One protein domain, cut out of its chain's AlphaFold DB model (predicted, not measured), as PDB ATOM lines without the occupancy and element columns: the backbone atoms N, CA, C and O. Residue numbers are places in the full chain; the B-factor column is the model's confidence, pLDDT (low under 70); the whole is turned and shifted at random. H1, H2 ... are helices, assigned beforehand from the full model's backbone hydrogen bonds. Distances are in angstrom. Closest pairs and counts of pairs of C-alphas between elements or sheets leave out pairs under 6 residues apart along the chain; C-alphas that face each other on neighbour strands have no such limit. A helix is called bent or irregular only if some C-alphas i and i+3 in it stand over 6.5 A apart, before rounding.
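This is residues 168 to 218 of the 222 residues of the protein "Hypothetical protein" of Rotaria sordida (UniProt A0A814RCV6). An extended tail, of which residues 168 to 175 stick out, leads into a small helical hairpin: the short, irregular helix H1 packs on part of the long helix H2. The tail makes much of the length. The printed part has 51 residues with two named helices, H1 then H2, and no named strand; its class is all helix. It is loose, with a radius of gyration of the C-alphas of 13.5 A, and spans 48 by 24 by 15 A.

Residues 168 to 182 hold no named element; C-alpha 168 is at (184.294, 203.207, 270.938). H1, residues 183 to 190, is irregular: C-alphas 184 and 187 are 7.3 A apart. H2, residues 198 to 217, measures 29.1 A and ends at C-alpha 217, (180.778, 161.603, 246.915).

H1 and H2 form a helical hairpin. H2 touches H1 with residues 201 to 209 alone; the closest C-alphas, of Pro 187 and Ile 205, are 6.3 A apart. They run opposite ways at a steep tilt of 41 degrees. In H2 every O i to N i+4 pair is within hydrogen-bond range; in H1, 2 of 4 are, beside 3 of 5 O i to N i+3 pairs.

The C-alphas farthest apart, of Asp 168 and Ala 217, are 48.2 A apart. The printed part has no cut, and the link from H1 to H2 is short. The pLDDT is under 70 at residues 189 to 195 and 216 to 218.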
ATOM      1  N   ASP A 168     183.853 202.493 272.150       89.69
ATOM      2  CA  ASP A 168     184.294 203.207 270.938       89.69
ATOM      3  C   ASP A 168     184.827 202.288 269.812       89.69
ATOM      4  O   ASP A 168     185.631 202.680 268.971       89.69
ATOM      5  N   THR A 169     184.390 201.023 269.794       90.38
ATOM      6  CA  THR A 169     184.878 199.993 268.868       90.38
ATOM      7  C   THR A 169     183.722 199.253 268.188       90.38
ATOM      8  O   THR A 169     182.736 198.879 268.825       90.38
ATOM      9  N   MET A 170     183.864 198.988 266.882       92.06
ATOM     10  CA  MET A 170     182.959 198.136 266.100       92.06
ATOM     11  C   MET A 170     183.731 197.028 265.371       92.06
ATOM     12  O   MET A 170     184.874 197.220 264.960       92.06
ATOM     13  N   PHE A 171     183.085 195.882 265.149       91.25
ATOM     14  CA  PHE A 171     183.675 194.754 264.424       91.25
ATOM     15  C   PHE A 171     182.941 194.511 263.105       91.25
ATOM     16  O   PHE A 171     181.724 194.341 263.081       91.25
ATOM     17  N   ILE A 172     183.693 194.431 262.006       89.56
ATOM     18  CA  ILE A 172     183.171 194.084 260.681       89.56
ATOM     19  C   ILE A 172     183.817 192.771 260.247       89.56
ATOM     20  O   ILE A 172     185.039 192.657 260.181       89.56
ATOM     21  N   LYS A 173     182.990 191.769 259.937       89.62
ATOM     22  CA  LYS A 173     183.443 190.474 259.422       89.62
ATOM     23  C   LYS A 173     183.100 190.362 257.943       89.62
ATOM     24  O   LYS A 173     181.929 190.350 257.580       89.62
ATOM     25  N   ILE A 174     184.123 190.218 257.107       85.00
ATOM     26  CA  ILE A 174     183.961 189.957 255.674       85.00
ATOM     27  C   ILE A 174     184.154 188.460 255.441       85.00
ATOM     28  O   ILE A 174     185.117 187.867 255.924       85.00
ATOM     29  N   MET A 175     183.224 187.845 254.717       82.56
ATOM     30  CA  MET A 175     183.315 186.446 254.308       82.56
ATOM     31  C   MET A 175     183.509 186.402 252.799       82.56
ATOM     32  O   MET A 175     182.716 186.976 252.058       82.56
ATOM     33  N   VAL A 176     184.572 185.736 252.360       81.12
ATOM     34  CA  VAL A 176     184.845 185.503 250.942       81.12
ATOM     35  C   VAL A 176     184.549 184.039 250.665       81.12
ATOM     36  O   VAL A 176     185.107 183.162 251.327       81.12
ATOM     37  N   ASP A 177     183.647 183.784 249.722       80.19
ATOM     38  CA  ASP A 177     183.345 182.425 249.297       80.19
ATOM     39  C   ASP A 177     184.415 181.924 248.320       80.19
ATOM     40  O   ASP A 177     184.767 182.583 247.342       80.19
ATOM     41  N   PHE A 178     184.928 180.731 248.605       76.81
ATOM     42  CA  PHE A 178     185.891 180.018 247.773       76.81
ATOM     43  C   PHE A 178     185.345 178.648 247.331       76.81
ATOM     44  O   PHE A 178     186.125 177.772 246.945       76.81
ATOM     45  N   GLY A 179     184.033 178.412 247.432       74.69
ATOM     46  CA  GLY A 179     183.368 177.148 247.097       74.69
ATOM     47  C   GLY A 179     183.665 176.675 245.676       74.69
ATOM     48  O   GLY A 179     184.104 175.539 245.491       74.69
ATOM     49  N   ASP A 180     183.589 177.587 244.707       75.00
ATOM     50  CA  ASP A 180     183.826 177.304 243.283       75.00
ATOM     51  C   ASP A 180     185.308 177.340 242.881       75.00
ATOM     52  O   ASP A 180     185.669 177.191 241.712       75.00
ATOM     53  N   MET A 181     186.207 177.545 243.848       77.81
ATOM     54  CA  MET A 181     187.634 177.602 243.574       77.81
ATOM     55  C   MET A 181     188.194 176.204 243.247       77.81
ATOM     56  O   MET A 181     187.989 175.262 244.023       77.81
ATOM     57  N   PRO A 182     188.977 176.057 242.158       79.56
ATOM     58  CA  PRO A 182     189.702 174.829 241.862       79.56
ATOM     59  C   PRO A 182     190.574 174.385 243.037       79.56
ATOM     60  O   PRO A 182     191.257 175.197 243.661       79.56
ATOM     61  N   LYS A 183     190.629 173.072 243.298       75.19
ATOM     62  CA  LYS A 183     191.432 172.498 244.398       75.19
ATOM     63  C   LYS A 183     192.912 172.895 244.334       75.19
ATOM     64  O   LYS A 183     193.557 173.011 245.369       75.19
ATOM     65  N   THR A 184     193.433 173.139 243.133       77.94
ATOM     66  CA  THR A 184     194.805 173.611 242.889       77.94
ATOM     67  C   THR A 184     195.088 174.996 243.471       77.94
ATOM     68  O   THR A 184     196.242 175.314 243.739       77.94
ATOM     69  N   LEU A 185     194.055 175.814 243.694       76.69
ATOM     70  CA  LEU A 185     194.181 177.179 244.199       76.69
ATOM     71  C   LEU A 185     193.908 177.304 245.708       76.69
ATOM     72  O   LEU A 185     194.191 178.350 246.291       76.69
ATOM     73  N   LEU A 186     193.448 176.231 246.366       73.44
ATOM     74  CA  LEU A 186     193.199 176.201 247.816       73.44
ATOM     75  C   LEU A 186     194.400 176.647 248.673       73.44
ATOM     76  O   LEU A 186     194.173 177.398 249.626       73.44
ATOM     77  N   PRO A 187     195.661 176.265 248.368       70.62
ATOM     78  CA  PRO A 187     196.812 176.731 249.143       70.62
ATOM     79  C   PRO A 187     196.989 178.250 249.106       70.62
ATOM     80  O   PRO A 187     197.392 178.848 250.098       70.62
ATOM     81  N   TYR A 188     196.639 178.879 247.984       70.50
ATOM     82  CA  TYR A 188     196.755 180.322 247.806       70.50
ATOM     83  C   TYR A 188     195.621 181.073 248.504       70.50
ATOM     84  O   TYR A 188     195.870 182.129 249.067       70.50
ATOM     85  N   ALA A 189     194.404 180.519 248.525       67.00
ATOM     86  CA  ALA A 189     193.269 181.107 249.240       67.00
ATOM     87  C   ALA A 189     193.408 181.023 250.767       67.00
ATOM     88  O   ALA A 189     193.101 181.981 251.472       67.00
ATOM     89  N   LEU A 190     193.884 179.889 251.289       67.25
ATOM     90  CA  LEU A 190     194.045 179.682 252.734       67.25
ATOM     91  C   LEU A 190     195.354 180.276 253.280       67.25
ATOM     92  O   LEU A 190     195.436 180.570 254.470       67.25
ATOM     93  N   GLY A 191     196.338 180.523 252.411       62.34
ATOM     94  CA  GLY A 191     197.561 181.267 252.728       62.34
ATOM     95  C   GLY A 191     197.371 182.785 252.852       62.34
ATOM     96  O   GLY A 191     198.311 183.483 253.223       62.34
ATOM     97  N   LEU A 192     196.166 183.312 252.589       59.66
ATOM     98  CA  LEU A 192     195.850 184.744 252.723       59.66
ATOM     99  C   LEU A 192     195.833 185.245 254.175       59.66
ATOM    100  O   LEU A 192     195.695 186.446 254.395       59.66
ATOM    101  N   ASN A 193     195.976 184.362 255.167       61.25
ATOM    102  CA  ASN A 193     196.204 184.758 256.552       61.25
ATOM    103  C   ASN A 193     197.690 184.566 256.918       61.25
ATOM    104  O   ASN A 193     198.057 183.513 257.452       61.25
ATOM    105  N   PRO A 194     198.558 185.566 256.662       59.62
ATOM    106  CA  PRO A 194     199.992 185.469 256.937       59.62
ATOM    107  C   PRO A 194     200.322 185.352 258.434       59.62
ATOM    108  O   PRO A 194     201.464 185.073 258.782       59.62
ATOM    109  N   GLY A 195     199.343 185.546 259.329       65.00
ATOM    110  CA  GLY A 195     199.518 185.427 260.778       65.00
ATOM    111  C   GLY A 195     199.455 183.995 261.321       65.00
ATOM    112  O   GLY A 195     199.716 183.788 262.505       65.00
ATOM    113  N   LEU A 196     199.103 182.997 260.501       73.31
ATOM    114  CA  LEU A 196     199.005 181.600 260.936       73.31
ATOM    115  C   LEU A 196     200.301 180.818 260.650       73.31
ATOM    116  O   LEU A 196     200.785 180.851 259.520       73.31
ATOM    117  N   PRO A 197     200.833 180.041 261.612       80.25
ATOM    118  CA  PRO A 197     201.932 179.102 261.380       80.25
ATOM    119  C   PRO A 197     201.680 178.132 260.212       80.25
ATOM    120  O   PRO A 197     200.571 177.622 260.032       80.25
ATOM    121  N   ILE A 198     202.729 177.831 259.436       80.06
ATOM    122  CA  ILE A 198     202.655 177.034 258.195       80.06
ATOM    123  C   ILE A 198     202.012 175.651 258.389       80.06
ATOM    124  O   ILE A 198     201.244 175.187 257.550       80.06
ATOM    125  N   ASN A 199     202.273 175.009 259.526       83.12
ATOM    126  CA  ASN A 199     201.704 173.712 259.891       83.12
ATOM    127  C   ASN A 199     200.181 173.783 260.090       83.12
ATOM    128  O   ASN A 199     199.467 172.848 259.726       83.12
ATOM    129  N   ILE A 200     199.672 174.896 260.625       81.31
ATOM    130  CA  ILE A 200     198.232 175.117 260.797       81.31
ATOM    131  C   ILE A 200     197.578 175.367 259.438       81.31
ATOM    132  O   ILE A 200     196.543 174.770 259.143       81.31
ATOM    133  N   GLN A 201     198.213 176.166 258.576       78.00
ATOM    134  CA  GLN A 201     197.722 176.397 257.213       78.00
ATOM    135  C   GLN A 201     197.606 175.079 256.428       78.00
ATOM    136  O   GLN A 201     196.565 174.799 255.833       78.00
ATOM    137  N   GLN A 202     198.629 174.218 256.493       81.50
ATOM    138  CA  GLN A 202     198.623 172.900 255.847       81.50
ATOM    139  C   GLN A 202     197.506 171.990 256.376       81.50
ATOM    140  O   GLN A 202     196.823 171.331 255.588       81.50
ATOM    141  N   ALA A 203     197.280 171.975 257.693       84.06
ATOM    142  CA  ALA A 203     196.190 171.215 258.297       84.06
ATOM    143  C   ALA A 203     194.810 171.717 257.832       84.06
ATOM    144  O   ALA A 203     193.926 170.908 257.543       84.06
ATOM    145  N   MET A 204     194.632 173.036 257.705       81.19
ATOM    146  CA  MET A 204     193.395 173.643 257.201       81.19
ATOM    147  C   MET A 204     193.144 173.306 255.727       81.19
ATOM    148  O   MET A 204     192.035 172.899 255.383       81.19
ATOM    149  N   ILE A 205     194.172 173.401 254.874       82.19
ATOM    150  CA  ILE A 205     194.089 173.036 253.450       82.19
ATOM    151  C   ILE A 205     193.689 171.569 253.295       82.19
ATOM    152  O   ILE A 205     192.771 171.253 252.534       82.19
ATOM    153  N   LYS A 206     194.345 170.674 254.040       84.81
ATOM    154  CA  LYS A 206     194.058 169.239 254.003       84.81
ATOM    155  C   LYS A 206     192.610 168.947 254.406       84.81
ATOM    156  O   LYS A 206     191.899 168.266 253.671       84.81
ATOM    157  N   ARG A 207     192.151 169.524 255.520       85.44
ATOM    158  CA  ARG A 207     190.784 169.337 256.029       85.44
ATOM    159  C   ARG A 207     189.719 169.849 255.056       85.44
ATOM    160  O   ARG A 207     188.692 169.200 254.878       85.44
ATOM    161  N   GLU A 208     189.956 170.991 254.416       82.25
ATOM    162  CA  GLU A 208     189.028 171.561 253.434       82.25
ATOM    163  C   GLU A 208     188.970 170.722 252.146       82.25
ATOM    164  O   GLU A 208     187.887 170.481 251.606       82.25
ATOM    165  N   ALA A 209     190.112 170.202 251.683       82.88
ATOM    166  CA  ALA A 209     190.159 169.288 250.545       82.88
ATOM    167  C   ALA A 209     189.399 167.975 250.821       82.88
ATOM    168  O   ALA A 209     188.650 167.507 249.960       82.88
ATOM    169  N   GLU A 210     189.549 167.415 252.026       86.12
ATOM    170  CA  GLU A 210     188.833 166.216 252.486       86.12
ATOM    171  C   GLU A 210     187.321 166.458 252.587       86.12
ATOM    172  O   GLU A 210     186.536 165.674 252.049       86.12
ATOM    173  N   ARG A 211     186.897 167.580 253.185       84.56
ATOM    174  CA  ARG A 211     185.481 167.976 253.282       84.56
ATOM    175  C   ARG A 211     184.818 168.058 251.903       84.56
ATOM    176  O   ARG A 211     183.715 167.547 251.715       84.56
ATOM    177  N   ARG A 212     185.495 168.661 250.917       79.31
ATOM    178  CA  ARG A 212     184.989 168.753 249.535       79.31
ATOM    179  C   ARG A 212     184.951 167.399 248.828       79.31
ATOM    180  O   ARG A 212     184.033 167.150 248.053       79.31
ATOM    181  N   ALA A 213     185.924 166.522 249.079       82.25
ATOM    182  CA  ALA A 213     185.914 165.165 248.531       82.25
ATOM    183  C   ALA A 213     184.714 164.351 249.044       82.25
ATOM    184  O   ALA A 213     184.073 163.651 248.264       82.25
ATOM    185  N   GLN A 214     184.362 164.506 250.323       80.62
ATOM    186  CA  GLN A 214     183.186 163.867 250.924       80.62
ATOM    187  C   GLN A 214     181.869 164.425 250.358       80.62
ATOM    188  O   GLN A 214     180.949 163.660 250.076       80.62
ATOM    189  N   GLN A 215     181.782 165.738 250.117       74.25
ATOM    190  CA  GLN A 215     180.598 166.355 249.501       74.25
ATOM    191  C   GLN A 215     180.375 165.899 248.055       74.25
ATOM    192  O   GLN A 215     179.248 165.583 247.693       74.25
ATOM    193  N   ALA A 216     181.439 165.788 247.255       67.56
ATOM    194  CA  ALA A 216     181.346 165.284 245.884       67.56
ATOM    195  C   ALA A 216     180.905 163.807 245.812       67.56
ATOM    196  O   ALA A 216     180.272 163.412 244.842       67.56
ATOM    197  N   ALA A 217     181.202 163.002 246.837       67.25
ATOM    198  CA  ALA A 217     180.778 161.603 246.915       67.25
ATOM    199  C   ALA A 217     179.315 161.415 247.373       67.25
ATOM    200  O   ALA A 217     178.786 160.314 247.268       67.25
ATOM    201  N   THR A 218     178.670 162.466 247.892       64.31
ATOM    202  CA  THR A 218     177.327 162.385 248.499       64.31
ATOM    203  C   THR A 218     176.219 162.901 247.573       64.31
ATOM    204  O   THR A 218     175.048 162.791 247.918       64.31
TER     205      THR A 218